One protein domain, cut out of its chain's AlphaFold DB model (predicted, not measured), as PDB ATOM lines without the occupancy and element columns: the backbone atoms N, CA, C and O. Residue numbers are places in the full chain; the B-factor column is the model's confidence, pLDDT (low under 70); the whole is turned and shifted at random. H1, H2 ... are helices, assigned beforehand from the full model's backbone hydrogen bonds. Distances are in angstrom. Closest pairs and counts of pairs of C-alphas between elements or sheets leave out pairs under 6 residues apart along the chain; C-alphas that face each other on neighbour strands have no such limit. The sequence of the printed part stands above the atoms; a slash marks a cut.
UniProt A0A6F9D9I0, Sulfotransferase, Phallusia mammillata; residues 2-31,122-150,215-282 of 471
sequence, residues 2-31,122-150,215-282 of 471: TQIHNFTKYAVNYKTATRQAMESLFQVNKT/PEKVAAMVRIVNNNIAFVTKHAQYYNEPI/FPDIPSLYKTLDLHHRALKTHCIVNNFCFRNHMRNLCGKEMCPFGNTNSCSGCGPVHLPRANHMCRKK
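Overview. This is residues 2 to 31, 122 to 150 and 215 to 282 of the 471 residues of the protein "Sulfotransferase" of Phallusia mammillata (UniProt A0A6F9D9I0). Two long helices, H1 and H2, run side by side in opposite ways, and short H5 runs almost in line with them, so that the three centres make a triangle; H4 crosses H1 and H5 at a steep tilt. Beyond the end where H1 begins and H2 ends lie short helices and loops: H3 at the start of H1, and a looser part in which H6 and H7 are joined by the long unnamed stretch 252 to 271, while residues 2 to 8 lead away from H1 as a tail. The printed part has 127 residues with seven named helices, H1 to H7 in that order, and no named strand, and its class is all helix. It is compact, with a radius of gyration of the C-alphas of 14.9 A, and spans 41 by 40 by 24 A.

Along the chain. Find C-alpha 9 at (65.948, 81.311, 128.265); from there H1, residues 9 to 26, runs 25.8 A to C-alpha 26 at (85.059, 81.528, 110.928). After the first cut, H2, residues 122 to 141, runs 28.5 A, and H3 follows at residues 143 to 147, 5.9 A. After the second cut look for H4 at residues 218 to 224, 9.8 A, H5 at 234 to 239, 8.2 A, and H6 at 248 to 251, 5.3 A. H7, residues 272 to 280, runs 12.1 A to C-alpha 280 at (54.278, 65.101, 116.193).

Arrangement. Start at the hub, H1, which touches H2, H3 and H4. H1 and H2 run opposite ways at a shallow tilt of 5 degrees; their closest C-alphas, of Ala 11 and Val 139, are 6.0 A apart. With residues 9 to 11 alone H1 touches H3, closest at the C-alphas of Tyr 10 and Tyr 146, 6.5 A. With residues 17 to 25 alone it touches H4 at a steep tilt of 51 degrees, closest at the C-alphas of Ala 21 and Pro 219, 5.3 A. H5 touches H2 at a shallow tilt of 8 degrees, the same way, closest at the C-alphas of Val 132 and Val 238, 6.0 A. H5 also touches H4, at a steep tilt of 61 degrees, closest at the C-alphas of Pro 219 and Ile 237, 5.1 A. H6 and H7 are close but not clearly touching, closest at the C-alphas of Leu 250 and Ala 275, 7.2 A, and both are apart from H1 and H2. In H1, H2, H3, H4, H5 and H7 every O i to N i+4 pair is within hydrogen-bond range; H6 is too short for such a pair.

Size, cuts and confidence. The two C-alphas farthest apart, of Thr 2 and Arg 230, are 47.6 A apart. Residues 32 to 121 and 151 to 214 are not printed; the C-alphas of 31 and 122 are 14.7 A apart, those of 150 and 215 are 14.9 A apart. Of the links that are printed whole, H6 to H7 is long, with 20 residues. Look at the B-factor column: the mean pLDDT of the printed part is 80.0, and residues 2 to 8, 21 to 31 and 227 to 233 are under 70.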
ATOM      1  N   THR A   2      60.288  88.492 141.962       33.66
ATOM      2  CA  THR A   2      60.644  87.197 141.332       33.66
ATOM      3  C   THR A   2      60.174  87.060 139.872       33.66
ATOM      4  O   THR A   2      60.303  85.997 139.279       33.66
ATOM      5  N   GLN A   3      59.636  88.126 139.263       32.81
ATOM      6  CA  GLN A   3      59.080  88.107 137.894       32.81
ATOM      7  C   GLN A   3      59.932  88.831 136.833       32.81
ATOM      8  O   GLN A   3      59.588  88.789 135.658       32.81
ATOM      9  N   ILE A   4      61.062  89.450 137.202       34.97
ATOM     10  CA  ILE A   4      61.932  90.197 136.263       34.97
ATOM     11  C   ILE A   4      63.193  89.394 135.867       34.97
ATOM     12  O   ILE A   4      63.880  89.743 134.915       34.97
ATOM     13  N   HIS A   5      63.459  88.252 136.510       35.91
ATOM     14  CA  HIS A   5      64.613  87.386 136.211       35.91
ATOM     15  C   HIS A   5      64.355  86.271 135.177       35.91
ATOM     16  O   HIS A   5      65.218  85.429 134.962       35.91
ATOM     17  N   ASN A   6      63.206  86.274 134.492       44.16
ATOM     18  CA  ASN A   6      62.843  85.239 133.510       44.16
ATOM     19  C   ASN A   6      62.608  85.782 132.090       44.16
ATOM     20  O   ASN A   6      61.761  85.280 131.349       44.16
ATOM     21  N   PHE A   7      63.382  86.780 131.662       48.56
ATOM     22  CA  PHE A   7      63.380  87.187 130.256       48.56
ATOM     23  C   PHE A   7      64.298  86.290 129.405       48.56
ATOM     24  O   PHE A   7      65.482  86.535 129.214       48.56
ATOM     25  N   THR A   8      63.652  85.276 128.814       59.75
ATOM     26  CA  THR A   8      63.993  84.567 127.561       59.75
ATOM     27  C   THR A   8      65.186  83.598 127.575       59.75
ATOM     28  O   THR A   8      66.134  83.738 126.802       59.75
ATOM     29  N   LYS A   9      65.069  82.503 128.345       75.06
ATOM     30  CA  LYS A   9      65.948  81.311 128.265       75.06
ATOM     31  C   LYS A   9      66.211  80.867 126.816       75.06
ATOM     32  O   LYS A   9      67.337  80.516 126.473       75.06
ATOM     33  N   TYR A  10      65.201  80.943 125.942       79.38
ATOM     34  CA  TYR A  10      65.373  80.630 124.522       79.38
ATOM     35  C   TYR A  10      66.289  81.625 123.792       79.38
ATOM     36  O   TYR A  10      67.160  81.194 123.043       79.38
ATOM     37  N   ALA A  11      66.148  82.938 124.020       72.62
ATOM     38  CA  ALA A  11      67.006  83.944 123.385       72.62
ATOM     39  C   ALA A  11      68.471  83.782 123.801       72.62
ATOM     40  O   ALA A  11      69.358  83.863 122.953       72.62
ATOM     41  N   VAL A  12      68.716  83.498 125.085       76.25
ATOM     42  CA  VAL A  12      70.060  83.239 125.621       76.25
ATOM     43  C   VAL A  12      70.667  81.994 124.977       76.25
ATOM     44  O   VAL A  12      71.793  82.046 124.474       76.25
ATOM     45  N   ASN A  13      69.908  80.898 124.912       77.62
ATOM     46  CA  ASN A  13      70.362  79.656 124.285       77.62
ATOM     47  C   ASN A  13      70.624  79.842 122.786       77.62
ATOM     48  O   ASN A  13      71.674  79.444 122.290       77.62
ATOM     49  N   TYR A  14      69.712  80.509 122.076       75.88
ATOM     50  CA  TYR A  14      69.833  80.796 120.649       75.88
ATOM     51  C   TYR A  14      71.048  81.684 120.346       75.88
ATOM     52  O   TYR A  14      71.835  81.368 119.449       75.88
ATOM     53  N   LYS A  15      71.239  82.764 121.121       77.50
ATOM     54  CA  LYS A  15      72.408  83.655 121.035       77.50
ATOM     55  C   LYS A  15      73.694  82.865 121.249       77.50
ATOM     56  O   LYS A  15      74.605  82.969 120.432       77.50
ATOM     57  N   THR A  16      73.754  82.054 122.301       77.94
ATOM     58  CA  THR A  16      74.945  81.271 122.654       77.94
ATOM     59  C   THR A  16      75.275  80.235 121.581       77.94
ATOM     60  O   THR A  16      76.403  80.211 121.091       77.94
ATOM     61  N   ALA A  17      74.301  79.425 121.156       73.56
ATOM     62  CA  ALA A  17      74.503  78.386 120.148       73.56
ATOM     63  C   ALA A  17      74.927  78.975 118.794       73.56
ATOM     64  O   ALA A  17      75.873  78.499 118.166       73.56
ATOM     65  N   THR A  18      74.276  80.063 118.370       73.44
ATOM     66  CA  THR A  18      74.559  80.702 117.081       73.44
ATOM     67  C   THR A  18      75.902  81.428 117.096       73.44
ATOM     68  O   THR A  18      76.652  81.339 116.126       73.44
ATOM     69  N   ARG A  19      76.252  82.094 118.205       72.56
ATOM     70  CA  ARG A  19      77.570  82.718 118.387       72.56
ATOM     71  C   ARG A  19      78.688  81.682 118.348       72.56
ATOM     72  O   ARG A  19      79.615  81.840 117.567       72.56
ATOM     73  N   GLN A  20      78.570  80.602 119.120       70.62
ATOM     74  CA  GLN A  20      79.577  79.538 119.126       70.62
ATOM     75  C   GLN A  20      79.724  78.874 117.753       70.62
ATOM     76  O   GLN A  20      80.841  78.579 117.332       70.62
ATOM     77  N   ALA A  21      78.614  78.661 117.037       69.31
ATOM     78  CA  ALA A  21      78.661  78.159 115.669       69.31
ATOM     79  C   ALA A  21      79.440  79.124 114.761       69.31
ATOM     80  O   ALA A  21      80.340  78.684 114.053       69.31
ATOM     81  N   MET A  22      79.175  80.433 114.826       69.94
ATOM     82  CA  MET A  22      79.915  81.432 114.043       69.94
ATOM     83  C   MET A  22      81.406  81.490 114.402       69.94
ATOM     84  O   MET A  22      82.235  81.465 113.497       69.94
ATOM     85  N   GLU A  23      81.755  81.499 115.690       67.19
ATOM     86  CA  GLU A  23      83.152  81.495 116.157       67.19
ATOM     87  C   GLU A  23      83.903  80.259 115.636       67.19
ATOM     88  O   GLU A  23      85.003  80.384 115.095       67.19
ATOM     89  N   SER A  24      83.275  79.077 115.696       63.34
ATOM     90  CA  SER A  24      83.857  77.847 115.146       63.34
ATOM     91  C   SER A  24      84.000  77.891 113.620       63.34
ATOM     92  O   SER A  24      85.027  77.489 113.080       63.34
ATOM     93  N   LEU A  25      82.996  78.407 112.905       61.91
ATOM     94  CA  LEU A  25      82.952  78.392 111.442       61.91
ATOM     95  C   LEU A  25      83.941  79.359 110.799       61.91
ATOM     96  O   LEU A  25      84.381  79.112 109.678       61.91
ATOM     97  N   PHE A  26      84.270  80.446 111.492       61.41
ATOM     98  CA  PHE A  26      85.059  81.528 110.928       61.41
ATOM     99  C   PHE A  26      86.470  81.644 111.488       61.41
ATOM    100  O   PHE A  26      87.215  82.487 110.999       61.41
ATOM    101  N   GLN A  27      86.845  80.817 112.474       56.97
ATOM    102  CA  GLN A  27      88.128  80.938 113.179       56.97
ATOM    103  C   GLN A  27      88.413  82.394 113.598       56.97
ATOM    104  O   GLN A  27      89.559  82.837 113.589       56.97
ATOM    105  N   VAL A  28      87.362  83.163 113.914       49.09
ATOM    106  CA  VAL A  28      87.511  84.552 114.356       49.09
ATOM    107  C   VAL A  28      88.161  84.470 115.725       49.09
ATOM    108  O   VAL A  28      87.544  84.019 116.694       49.09
ATOM    109  N   ASN A  29      89.441  84.835 115.785       36.53
ATOM    110  CA  ASN A  29      90.148  84.966 117.044       36.53
ATOM    111  C   ASN A  29      89.364  85.930 117.937       36.53
ATOM    112  O   ASN A  29      88.837  86.938 117.470       36.53
ATOM    113  N   LYS A  30      89.322  85.637 119.242       43.56
ATOM    114  CA  LYS A  30      88.653  86.431 120.293       43.56
ATOM    115  C   LYS A  30      89.075  87.915 120.364       43.56
ATOM    116  O   LYS A  30      88.622  88.621 121.258       43.56
ATOM    117  N   THR A  31      89.962  88.371 119.487       33.78
ATOM    118  CA  THR A  31      90.603  89.685 119.491       33.78
ATOM    119  C   THR A  31      89.940  90.714 118.576       33.78
ATOM    120  O   THR A  31      90.171  91.902 118.785       33.78
ATOM    121  N   PRO A 122      85.178  88.580 104.813       73.12
ATOM    122  CA  PRO A 122      84.764  89.367 105.976       73.12
ATOM    123  C   PRO A 122      83.379  90.005 105.817       73.12
ATOM    124  O   PRO A 122      82.617  90.065 106.781       73.12
ATOM    125  N   GLU A 123      82.988  90.397 104.599       77.00
ATOM    126  CA  GLU A 123      81.662  90.975 104.352       77.00
ATOM    127  C   GLU A 123      80.550  89.948 104.586       77.00
ATOM    128  O   GLU A 123      79.484  90.271 105.121       77.00
ATOM    129  N   LYS A 124      80.802  88.678 104.238       72.94
ATOM    130  CA  LYS A 124      79.861  87.587 104.528       72.94
ATOM    131  C   LYS A 124      79.739  87.346 106.027       72.94
ATOM    132  O   LYS A 124      78.627  87.095 106.491       72.94
ATOM    133  N   VAL A 125      80.837  87.444 106.779       75.19
ATOM    134  CA  VAL A 125      80.810  87.340 108.248       75.19
ATOM    135  C   VAL A 125      79.980  88.476 108.834       75.19
ATOM    136  O   VAL A 125      79.010  88.210 109.539       75.19
ATOM    137  N   ALA A 126      80.271  89.726 108.472       78.81
ATOM    138  CA  ALA A 126      79.540  90.894 108.962       78.81
ATOM    139  C   ALA A 126      78.036  90.822 108.633       78.81
ATOM    140  O   ALA A 126      77.180  91.068 109.489       78.81
ATOM    141  N   ALA A 127      77.682  90.398 107.414       80.19
ATOM    142  CA  ALA A 127      76.291  90.177 107.029       80.19
ATOM    143  C   ALA A 127      75.612  89.100 107.892       80.19
ATOM    144  O   ALA A 127      74.448  89.264 108.268       80.19
ATOM    145  N   MET A 128      76.327  88.025 108.237       76.88
ATOM    146  CA  MET A 128      75.834  86.992 109.151       76.88
ATOM    147  C   MET A 128      75.600  87.534 110.554       76.88
ATOM    148  O   MET A 128      74.502  87.358 111.081       76.88
ATOM    149  N   VAL A 129      76.582  88.234 111.124       79.62
ATOM    150  CA  VAL A 129      76.477  88.859 112.449       79.62
ATOM    151  C   VAL A 129      75.246  89.762 112.527       79.62
ATOM    152  O   VAL A 129      74.442  89.636 113.451       79.62
ATOM    153  N   ARG A 130      75.021  90.599 111.507       84.44
ATOM    154  CA  ARG A 130      73.839  91.469 111.431       84.44
ATOM    155  C   ARG A 130      72.527  90.682 111.450       84.44
ATOM    156  O   ARG A 130      71.603  91.057 112.167       84.44
ATOM    157  N   ILE A 131      72.428  89.590 110.688       84.06
ATOM    158  CA  ILE A 131      71.219  88.749 110.676       84.06
ATOM    159  C   ILE A 131      70.991  88.112 112.051       84.06
ATOM    160  O   ILE A 131      69.861  88.086 112.535       84.06
ATOM    161  N   VAL A 132      72.051  87.629 112.699       83.19
ATOM    162  CA  VAL A 132      71.956  87.023 114.031       83.19
ATOM    163  C   VAL A 132      71.489  88.040 115.064       83.19
ATOM    164  O   VAL A 132      70.563  87.741 115.815       83.19
ATOM    165  N   ASN A 133      72.048  89.251 115.059       84.94
ATOM    166  CA  ASN A 133      71.623  90.327 115.954       84.94
ATOM    167  C   ASN A 133      70.156  90.715 115.719       84.94
ATOM    168  O   ASN A 133      69.394  90.830 116.679       84.94
ATOM    169  N   ASN A 134      69.720  90.805 114.457       89.31
ATOM    170  CA  ASN A 134      68.312  91.033 114.123       89.31
ATOM    171  C   ASN A 134      67.405  89.907 114.644       89.31
ATOM    172  O   ASN A 134      66.323  90.179 115.161       89.31
ATOM    173  N   ASN A 135      67.842  88.649 114.551       88.69
ATOM    174  CA  ASN A 135      67.085  87.508 115.066       88.69
ATOM    175  C   ASN A 135      67.038  87.483 116.595       88.69
ATOM    176  O   ASN A 135      65.995  87.159 117.152       88.69
ATOM    177  N   ILE A 136      68.117  87.867 117.281       87.62
ATOM    178  CA  ILE A 136      68.119  88.025 118.741       87.62
ATOM    179  C   ILE A 136      67.121  89.113 119.142       87.62
ATOM    180  O   ILE A 136      66.257  88.857 119.975       87.62
ATOM    181  N   ALA A 137      67.169  90.286 118.503       90.88
ATOM    182  CA  ALA A 137      66.219  91.367 118.758       90.88
ATOM    183  C   ALA A 137      64.767  90.930 118.490       90.88
ATOM    184  O   ALA A 137      63.874  91.233 119.280       90.88
ATOM    185  N   PHE A 138      64.534  90.164 117.419       92.88
ATOM    186  CA  PHE A 138      63.229  89.586 117.107       92.88
ATOM    187  C   PHE A 138      62.747  88.631 118.207       92.88
ATOM    188  O   PHE A 138      61.622  88.761 118.683       92.88
ATOM    189  N   VAL A 139      63.590  87.689 118.640       91.56
ATOM    190  CA  VAL A 139      63.249  86.724 119.698       91.56
ATOM    191  C   VAL A 139      62.964  87.444 121.017       91.56
ATOM    192  O   VAL A 139      61.973  87.122 121.665       91.56
ATOM    193  N   THR A 140      63.772  88.441 121.387       91.25
ATOM    194  CA  THR A 140      63.563  89.250 122.598       91.25
ATOM    195  C   THR A 140      62.254  90.035 122.524       91.25
ATOM    196  O   THR A 140      61.456  89.990 123.458       91.25
ATOM    197  N   LYS A 141      61.976  90.696 121.392       94.12
ATOM    198  CA  LYS A 141      60.717  91.423 121.164       94.12
ATOM    199  C   LYS A 141      59.494  90.505 121.253       94.12
ATOM    200  O   LYS A 141      58.437  90.926 121.714       94.12
ATOM    201  N   HIS A 142      59.636  89.259 120.813       94.69
ATOM    202  CA  HIS A 142      58.567  88.266 120.770       94.69
ATOM    203  C   HIS A 142      58.733  87.170 121.839       94.69
ATOM    204  O   HIS A 142      58.309  86.032 121.633       94.69
ATOM    205  N   ALA A 143      59.321  87.510 122.992       92.25
ATOM    206  CA  ALA A 143      59.666  86.567 124.058       92.25
ATOM    207  C   ALA A 143      58.486  85.698 124.518       92.25
ATOM    208  O   ALA A 143      58.670  84.511 124.771       92.25
ATOM    209  N   GLN A 144      57.268  86.250 124.565       92.00
ATOM    210  CA  GLN A 144      56.060  85.495 124.919       92.00
ATOM    211  C   GLN A 144      55.851  84.277 124.005       92.00
ATOM    212  O   GLN A 144      55.596  83.186 124.496       92.00
ATOM    213  N   TYR A 145      56.035  84.428 122.689       93.75
ATOM    214  CA  TYR A 145      55.884  83.330 121.728       93.75
ATOM    215  C   TYR A 145      56.988  82.271 121.855       93.75
ATOM    216  O   TYR A 145      56.736  81.086 121.635       93.75
ATOM    217  N   TYR A 146      58.216  82.670 122.187       92.56
ATOM    218  CA  TYR A 146      59.346  81.741 122.318       92.56
ATOM    219  C   TYR A 146      59.425  81.061 123.692       92.56
ATOM    220  O   TYR A 146      60.027  80.000 123.800       92.56
ATOM    221  N   ASN A 147      58.817  81.646 124.728       90.50
ATOM    222  CA  ASN A 147      58.793  81.083 126.080       90.50
ATOM    223  C   ASN A 147      57.466  80.397 126.432       90.50
ATOM    224  O   ASN A 147      57.356  79.836 127.520       90.50
ATOM    225  N   GLU A 148      56.459  80.467 125.558       90.25
ATOM    226  CA  GLU A 148      55.186  79.774 125.753       90.25
ATOM    227  C   GLU A 148      55.430  78.268 125.978       90.25
ATOM    228  O   GLU A 148      56.132  77.645 125.170       90.25
ATOM    229  N   PRO A 149      54.874  77.675 127.052       92.06
ATOM    230  CA  PRO A 149      54.954  76.240 127.284       92.06
ATOM    231  C   PRO A 149      54.320  75.467 126.129       92.06
ATOM    232  O   PRO A 149      53.227  75.791 125.671       92.06
ATOM    233  N   ILE A 150      55.003  74.425 125.671       94.00
ATOM    234  CA  ILE A 150      54.523  73.562 124.595       94.00
ATOM    235  C   ILE A 150      54.412  72.158 125.158       94.00
ATOM    236  O   ILE A 150      55.370  71.636 125.723       94.00
ATOM    237  N   PHE A 215      63.809  67.639 115.778       95.31
ATOM    238  CA  PHE A 215      64.661  68.423 114.892       95.31
ATOM    239  C   PHE A 215      65.973  68.831 115.582       95.31
ATOM    240  O   PHE A 215      65.938  69.413 116.669       95.31
ATOM    241  N   PRO A 216      67.138  68.559 114.958       91.31
ATOM    242  CA  PRO A 216      68.415  68.971 115.514       91.31
ATOM    243  C   PRO A 216      68.553  70.494 115.483       91.31
ATOM    244  O   PRO A 216      68.183  71.142 114.502       91.31
ATOM    245  N   ASP A 217      69.165  71.052 116.527       87.50
ATOM    246  CA  ASP A 217      69.639  72.431 116.503       87.50
ATOM    247  C   ASP A 217      70.758  72.564 115.467       87.50
ATOM    248  O   ASP A 217      71.844  71.999 115.618       87.50
ATOM    249  N   ILE A 218      70.462  73.262 114.371       85.31
ATOM    250  CA  ILE A 218      71.369  73.382 113.230       85.31
ATOM    251  C   ILE A 218      72.687  74.074 113.611       85.31
ATOM    252  O   ILE A 218      73.728  73.535 113.233       85.31
ATOM    253  N   PRO A 219      72.711  75.196 114.360       80.38
ATOM    254  CA  PRO A 219      73.965  75.784 114.832       80.38
ATOM    255  C   PRO A 219      74.856  74.785 115.585       80.38
ATOM    256  O   PRO A 219      76.033  74.632 115.247       80.38
ATOM    257  N   SER A 220      74.290  74.048 116.544       82.25
ATOM    258  CA  SER A 220      75.016  73.031 117.314       82.25
ATOM    259  C   SER A 220      75.499  71.887 116.428       82.25
ATOM    260  O   SER A 220      76.639  71.446 116.549       82.25
ATOM    261  N   LEU A 221      74.670  71.443 115.482       83.69
ATOM    262  CA  LEU A 221      75.022  70.381 114.548       83.69
ATOM    263  C   LEU A 221      76.190  70.779 113.636       83.69
ATOM    264  O   LEU A 221      77.091  69.976 113.421       83.69
ATOM    265  N   TYR A 222      76.203  72.010 113.122       78.00
ATOM    266  CA  TYR A 222      77.313  72.520 112.309       78.00
ATOM    267  C   TYR A 222      78.640  72.501 113.071       78.00
ATOM    268  O   TYR A 222      79.658  72.130 112.489       78.00
ATOM    269  N   LYS A 223      78.602  72.858 114.362       76.62
ATOM    270  CA  LYS A 223      79.755  72.807 115.267       76.62
ATOM    271  C   LYS A 223      80.218  71.369 115.496       76.62
ATOM    272  O   LYS A 223      81.379  71.063 115.265       76.62
ATOM    273  N   THR A 224      79.318  70.477 115.916       80.38
ATOM    274  CA  THR A 224      79.649  69.065 116.184       80.38
ATOM    275  C   THR A 224      80.188  68.359 114.948       80.38
ATOM    276  O   THR A 224      81.075  67.517 115.050       80.38
ATOM    277  N   LEU A 225      79.652  68.696 113.777       78.12
ATOM    278  CA  LEU A 225      80.049  68.077 112.528       78.12
ATOM    279  C   LEU A 225      81.236  68.768 111.858       78.12
ATOM    280  O   LEU A 225      81.628  68.277 110.810       78.12
ATOM    281  N   ASP A 226      81.833  69.837 112.384       73.56
ATOM    282  CA  ASP A 226      83.032  70.444 111.775       73.56
ATOM    283  C   ASP A 226      82.817  70.762 110.267       73.56
ATOM    284  O   ASP A 226      83.624  70.455 109.386       73.56
ATOM    285  N   LEU A 227      81.634  71.282 109.908       69.69
ATOM    286  CA  LEU A 227      81.245  71.515 108.505       69.69
ATOM    287  C   LEU A 227      81.820  72.842 107.983       69.69
ATOM    288  O   LEU A 227      81.077  73.741 107.585       69.69
ATOM    289  N   HIS A 228      83.148  72.973 107.985       60.81
ATOM    290  CA  HIS A 228      83.821  74.264 107.799       60.81
ATOM    291  C   HIS A 228      83.837  74.826 106.368       60.81
ATOM    292  O   HIS A 228      84.085  76.021 106.229       60.81
ATOM    293  N   HIS A 229      83.540  74.074 105.289       53.75
ATOM    294  CA  HIS A 229      83.777  74.613 103.932       53.75
ATOM    295  C   HIS A 229      82.759  74.323 102.808       53.75
ATOM    296  O   HIS A 229      82.201  73.238 102.668       53.75
ATOM    297  N   ARG A 230      82.699  75.342 101.922       49.78
ATOM    298  CA  ARG A 230      82.224  75.458 100.517       49.78
ATOM    299  C   ARG A 230      80.862  76.076 100.217       49.78
ATOM    300  O   ARG A 230      80.655  76.486  99.082       49.78
ATOM    301  N   ALA A 231      80.001  76.264 101.206       51.69
ATOM    302  CA  ALA A 231      78.941  77.273 101.177       51.69
ATOM    303  C   ALA A 231      78.298  77.272 102.556       51.69
ATOM    304  O   ALA A 231      77.440  76.431 102.828       51.69
ATOM    305  N   LEU A 232      78.719  78.193 103.428       53.91
ATOM    306  CA  LEU A 232      77.942  78.524 104.615       53.91
ATOM    307  C   LEU A 232      76.505  78.720 104.168       53.91
ATOM    308  O   LEU A 232      76.174  79.671 103.456       53.91
ATOM    309  N   LYS A 233      75.635  77.794 104.556       67.88
ATOM    310  CA  LYS A 233      74.212  78.015 104.405       67.88
ATOM    311  C   LYS A 233      73.799  78.865 105.581       67.88
ATOM    312  O   LYS A 233      73.142  78.391 106.497       67.88
ATOM    313  N   THR A 234      74.228  80.122 105.538       70.94
ATOM    314  CA  THR A 234      73.911  81.159 106.512       70.94
ATOM    315  C   THR A 234      72.450  81.077 106.908       70.94
ATOM    316  O   THR A 234      72.136  81.012 108.086       70.94
ATOM    317  N   HIS A 235      71.565  80.959 105.918       77.56
ATOM    318  CA  HIS A 235      70.133  80.828 106.130       77.56
ATOM    319  C   HIS A 235      69.736  79.609 106.989       77.56
ATOM    320  O   HIS A 235      68.781  79.725 107.742       77.56
ATOM    321  N   CYS A 236      70.441  78.472 106.919       83.56
ATOM    322  CA  CYS A 236      70.188  77.310 107.776       83.56
ATOM    323  C   CYS A 236      70.529  77.610 109.235       83.56
ATOM    324  O   CYS A 236      69.732  77.316 110.119       83.56
ATOM    325  N   ILE A 237      71.713  78.186 109.464       79.31
ATOM    326  CA  ILE A 237      72.241  78.473 110.801       79.31
ATOM    327  C   ILE A 237      71.392  79.563 111.453       79.31
ATOM    328  O   ILE A 237      70.847  79.365 112.527       79.31
ATOM    329  N   VAL A 238      71.201  80.691 110.765       79.38
ATOM    330  CA  VAL A 238      70.503  81.848 111.336       79.38
ATOM    331  C   VAL A 238      68.994  81.645 111.456       79.38
ATOM    332  O   VAL A 238      68.362  82.355 112.217       79.38
ATOM    333  N   ASN A 239      68.372  80.722 110.720       79.88
ATOM    334  CA  ASN A 239      66.929  80.479 110.853       79.88
ATOM    335  C   ASN A 239      66.603  79.174 111.589       79.88
ATOM    336  O   ASN A 239      65.425  78.826 111.678       79.88
ATOM    337  N   ASN A 240      67.617  78.444 112.073       85.19
ATOM    338  CA  ASN A 240      67.531  77.067 112.578       85.19
ATOM    339  C   ASN A 240      66.982  76.030 111.578       85.19
ATOM    340  O   ASN A 240      66.777  74.878 111.941       85.19
ATOM    341  N   PHE A 241      66.751  76.410 110.319       88.12
ATOM    342  CA  PHE A 241      66.198  75.557 109.267       88.12
ATOM    343  C   PHE A 241      66.662  76.026 107.886       88.12
ATOM    344  O   PHE A 241      66.630  77.215 107.574       88.12
ATOM    345  N   CYS A 242      67.042  75.089 107.012       85.31
ATOM    346  CA  CYS A 242      67.566  75.413 105.680       85.31
ATOM    347  C   CYS A 242      66.518  75.874 104.664       85.31
ATOM    348  O   CYS A 242      66.774  76.730 103.829       85.31
ATOM    349  N   PHE A 243      65.338  75.272 104.667       88.62
ATOM    350  CA  PHE A 243      64.395  75.428 103.557       88.62
ATOM    351  C   PHE A 243      62.988  75.684 104.072       88.62
ATOM    352  O   PHE A 243      62.024  75.111 103.578       88.62
ATOM    353  N   ARG A 244      62.885  76.536 105.098       90.50
ATOM    354  CA  ARG A 244      61.624  76.863 105.772       90.50
ATOM    355  C   ARG A 244      60.520  77.231 104.775       90.50
ATOM    356  O   ARG A 244      59.423  76.698 104.853       90.50
ATOM    357  N   ASN A 245      60.843  78.072 103.796       89.81
ATOM    358  CA  ASN A 245      59.940  78.548 102.742       89.81
ATOM    359  C   ASN A 245      59.424  77.446 101.791       89.81
ATOM    360  O   ASN A 245      58.551  77.712 100.974       89.81
ATOM    361  N   HIS A 246      59.959  76.227 101.879       90.94
ATOM    362  CA  HIS A 246      59.515  75.059 101.118       90.94
ATOM    363  C   HIS A 246      58.735  74.045 101.973       90.94
ATOM    364  O   HIS A 246      58.531  72.911 101.538       90.94
ATOM    365  N   MET A 247      58.336  74.427 103.190       92.56
ATOM    366  CA  MET A 247      57.597  73.583 104.127       92.56
ATOM    367  C   MET A 247      56.365  74.348 104.613       92.56
ATOM    368  O   MET A 247      56.475  75.260 105.436       92.56
ATOM    369  N   ARG A 248      55.169  73.979 104.135       92.38
ATOM    370  CA  ARG A 248      53.925  74.704 104.454       92.38
ATOM    371  C   ARG A 248      53.679  74.792 105.958       92.38
ATOM    372  O   ARG A 248      53.298  75.847 106.461       92.38
ATOM    373  N   ASN A 249      53.957  73.707 106.682       93.19
ATOM    374  CA  ASN A 249      53.767  73.637 108.132       93.19
ATOM    375  C   ASN A 249      54.646  74.639 108.907       93.19
ATOM    376  O   ASN A 249      54.269  75.041 110.001       93.19
ATOM    377  N   LEU A 250      55.774  75.095 108.343       93.94
ATOM    378  CA  LEU A 250      56.659  76.081 108.981       93.94
ATOM    379  C   LEU A 250      56.382  77.533 108.567       93.94
ATOM    380  O   LEU A 250      56.993  78.458 109.113       93.94
ATOM    381  N   CYS A 251      55.464  77.753 107.627       92.25
ATOM    382  CA  CYS A 251      55.063  79.084 107.165       92.25
ATOM    383  C   CYS A 251      53.624  79.444 107.565       92.25
ATOM    384  O   CYS A 251      53.195  80.566 107.326       92.25
ATOM    385  N   GLY A 252      52.887  78.527 108.201       91.38
ATOM    386  CA  GLY A 252      51.560  78.800 108.757       91.38
ATOM    387  C   GLY A 252      51.587  79.776 109.938       91.38
ATOM    388  O   GLY A 252      52.641  80.038 110.518       91.38
ATOM    389  N   LYS A 253      50.407  80.285 110.319       92.31
ATOM    390  CA  LYS A 253      50.239  81.296 111.381       92.31
ATOM    391  C   LYS A 253      50.873  80.892 112.717       92.31
ATOM    392  O   LYS A 253      51.470  81.735 113.366       92.31
ATOM    393  N   GLU A 254      50.808  79.614 113.089       92.75
ATOM    394  CA  GLU A 254      51.416  79.106 114.330       92.75
ATOM    395  C   GLU A 254      52.948  79.208 114.341       92.75
ATOM    396  O   GLU A 254      53.536  79.403 115.398       92.75
ATOM    397  N   MET A 255      53.606  79.106 113.180       94.69
ATOM    398  CA  MET A 255      55.073  79.165 113.078       94.69
ATOM    399  C   MET A 255      55.593  80.527 112.629       94.69
ATOM    400  O   MET A 255      56.737  80.878 112.923       94.69
ATOM    401  N   CYS A 256      54.787  81.280 111.882       94.75
ATOM    402  CA  CYS A 256      55.083  82.616 111.375       94.75
ATOM    403  C   CYS A 256      53.998  83.627 111.806       94.75
ATOM    404  O   CYS A 256      53.344  84.221 110.949       94.75
ATOM    405  N   PRO A 257      53.773  83.844 113.115       94.88
ATOM    406  CA  PRO A 257      52.694  84.725 113.575       94.88
ATOM    407  C   PRO A 257      52.958  86.216 113.311       94.88
ATOM    408  O   PRO A 257      52.021  87.003 113.253       94.88
ATOM    409  N   PHE A 258      54.223  86.610 113.137       94.44
ATOM    410  CA  PHE A 258      54.639  88.016 113.002       94.44
ATOM    411  C   PHE A 258      55.050  88.407 111.577       94.44
ATOM    412  O   PHE A 258      55.443  89.546 111.335       94.44
ATOM    413  N   GLY A 259      55.009  87.453 110.647       92.81
ATOM    414  CA  GLY A 259      55.474  87.632 109.278       92.81
ATOM    415  C   GLY A 259      54.381  87.368 108.250       92.81
ATOM    416  O   GLY A 259      53.209  87.174 108.562       92.81
ATOM    417  N   ASN A 260      54.788  87.337 106.987       92.81
ATOM    418  CA  ASN A 260      53.907  86.981 105.889       92.81
ATOM    419  C   ASN A 260      53.927  85.460 105.690       92.81
ATOM    420  O   ASN A 260      54.943  84.893 105.287       92.81
ATOM    421  N   THR A 261      52.792  84.808 105.935       91.88
ATOM    422  CA  THR A 261      52.645  83.349 105.827       91.88
ATOM    423  C   THR A 261      52.721  82.828 104.390       91.88
ATOM    424  O   THR A 261      53.076  81.673 104.176       91.88
ATOM    425  N   ASN A 262      52.417  83.665 103.391       86.88
ATOM    426  CA  ASN A 262      52.434  83.271 101.979       86.88
ATOM    427  C   ASN A 262      53.861  83.227 101.419       86.88
ATOM    428  O   ASN A 262      54.204  82.316 100.671       86.88
ATOM    429  N   SER A 263      54.698  84.201 101.785       87.31
ATOM    430  CA  SER A 263      56.110  84.269 101.376       87.31
ATOM    431  C   SER A 263      57.071  83.666 102.401       87.31
ATOM    432  O   SER A 263      58.256  83.513 102.111       87.31
ATOM    433  N   CYS A 264      56.586  83.337 103.603       89.88
ATOM    434  CA  CYS A 264      57.402  82.926 104.744       89.88
ATOM    435  C   CYS A 264      58.463  83.973 105.143       89.88
ATOM    436  O   CYS A 264      59.539  83.634 105.640       89.88
ATOM    437  N   SER A 265      58.184  85.258 104.896       90.31
ATOM    438  CA  SER A 265      59.112  86.364 105.156       90.31
ATOM    439  C   SER A 265      58.803  87.064 106.477       90.31
ATOM    440  O   SER A 265      57.638  87.264 106.812       90.31
ATOM    441  N   GLY A 266      59.837  87.499 107.201       89.62
ATOM    442  CA  GLY A 266      59.670  88.218 108.473       89.62
ATOM    443  C   GLY A 266      59.231  87.329 109.642       89.62
ATOM    444  O   GLY A 266      58.748  87.826 110.649       89.62
ATOM    445  N   CYS A 267      59.388  86.011 109.520       91.50
ATOM    446  CA  CYS A 267      58.907  85.050 110.509       91.50
ATOM    447  C   CYS A 267      59.873  84.780 111.680       91.50
ATOM    448  O   CYS A 267      59.578  83.915 112.507       91.50
ATOM    449  N   GLY A 268      61.048  85.419 111.698       90.75
ATOM    450  CA  GLY A 268      62.130  85.126 112.646       90.75
ATOM    451  C   GLY A 268      62.717  83.708 112.532       90.75
ATOM    452  O   GLY A 268      62.357  82.945 111.623       90.75
ATOM    453  N   PRO A 269      63.624  83.329 113.453       91.25
ATOM    454  CA  PRO A 269      64.162  81.974 113.520       91.25
ATOM    455  C   PRO A 269      63.078  80.973 113.941       91.25
ATOM    456  O   PRO A 269      62.186  81.289 114.737       91.25
ATOM    457  N   VAL A 270      63.153  79.748 113.413       92.69
ATOM    458  CA  VAL A 270      62.196  78.683 113.740       92.69
ATOM    459  C   VAL A 270      62.352  78.265 115.204       92.69
ATOM    460  O   VAL A 270      63.450  77.945 115.655       92.69
ATOM    461  N   HIS A 271      61.233  78.231 115.931       93.25
ATOM    462  CA  HIS A 271      61.171  77.710 117.294       93.25
ATOM    463  C   HIS A 271      61.108  76.173 117.264       93.25
ATOM    464  O   HIS A 271      60.060  75.607 116.947       93.25
ATOM    465  N   LEU A 272      62.228  75.497 117.556       92.88
ATOM    466  CA  LEU A 272      62.345  74.034 117.422       92.88
ATOM    467  C   LEU A 272      61.327  73.246 118.267       92.88
ATOM    468  O   LEU A 272      60.706  72.348 117.701       92.88
ATOM    469  N   PRO A 273      61.065  73.578 119.550       94.06
ATOM    470  CA  PRO A 273      60.032  72.893 120.332       94.06
ATOM    471  C   PRO A 273      58.647  72.948 119.675       94.06
ATOM    472  O   PRO A 273      57.953  71.935 119.599       94.06
ATOM    473  N   ARG A 274      58.268  74.101 119.104       95.56
ATOM    474  CA  ARG A 274      56.980  74.249 118.407       95.56
ATOM    475  C   ARG A 274      56.962  73.477 117.089       95.56
ATOM    476  O   ARG A 274      55.972  72.820 116.787       95.56
ATOM    477  N   ALA A 275      58.068  73.486 116.342       96.06
ATOM    478  CA  ALA A 275      58.213  72.678 115.130       96.06
ATOM    479  C   ALA A 275      58.094  71.171 115.427       96.06
ATOM    480  O   ALA A 275      57.369  70.467 114.723       96.06
ATOM    481  N   ASN A 276      58.749  70.692 116.493       97.19
ATOM    482  CA  ASN A 276      58.644  69.314 116.976       97.19
ATOM    483  C   ASN A 276      57.191  68.968 117.308       97.19
ATOM    484  O   ASN A 276      56.662  67.997 116.774       97.19
ATOM    485  N   HIS A 277      56.519  69.790 118.117       97.12
ATOM    486  CA  HIS A 277      55.118  69.591 118.487       97.12
ATOM    487  C   HIS A 277      54.192  69.536 117.260       97.12
ATOM    488  O   HIS A 277      53.414  68.594 117.105       97.12
ATOM    489  N   MET A 278      54.318  70.484 116.326       96.44
ATOM    490  CA  MET A 278      53.522  70.487 115.094       96.44
ATOM    491  C   MET A 278      53.774  69.267 114.206       96.44
ATOM    492  O   MET A 278      52.841  68.776 113.575       96.44
ATOM    493  N   CYS A 279      55.012  68.779 114.146       97.94
ATOM    494  CA  CYS A 279      55.368  67.562 113.417       97.94
ATOM    495  C   CYS A 279      54.773  66.313 114.077       97.94
ATOM    496  O   CYS A 279      54.195  65.474 113.389       97.94
ATOM    497  N   ARG A 280      54.825  66.224 115.411       97.88
ATOM    498  CA  ARG A 280      54.278  65.101 116.193       97.88
ATOM    499  C   ARG A 280      52.748  65.044 116.182       97.88
ATOM    500  O   ARG A 280      52.189  63.964 116.301       97.88
ATOM    501  N   LYS A 281      52.066  66.172 115.943       97.00
ATOM    502  CA  LYS A 281      50.613  66.215 115.676       97.00
ATOM    503  C   LYS A 281      50.203  65.565 114.349       97.00
ATOM    504  O   LYS A 281      49.015  65.340 114.123       97.00
ATOM    505  N   LYS A 282      51.142  65.329 113.428       97.81
ATOM    506  CA  LYS A 282      50.864  64.706 112.125       97.81
ATOM    507  C   LYS A 282      50.929  63.185 112.233       97.81
ATOM    508  O   LYS A 282      51.625  62.644 113.082       97.81
TER     509      LYS A 282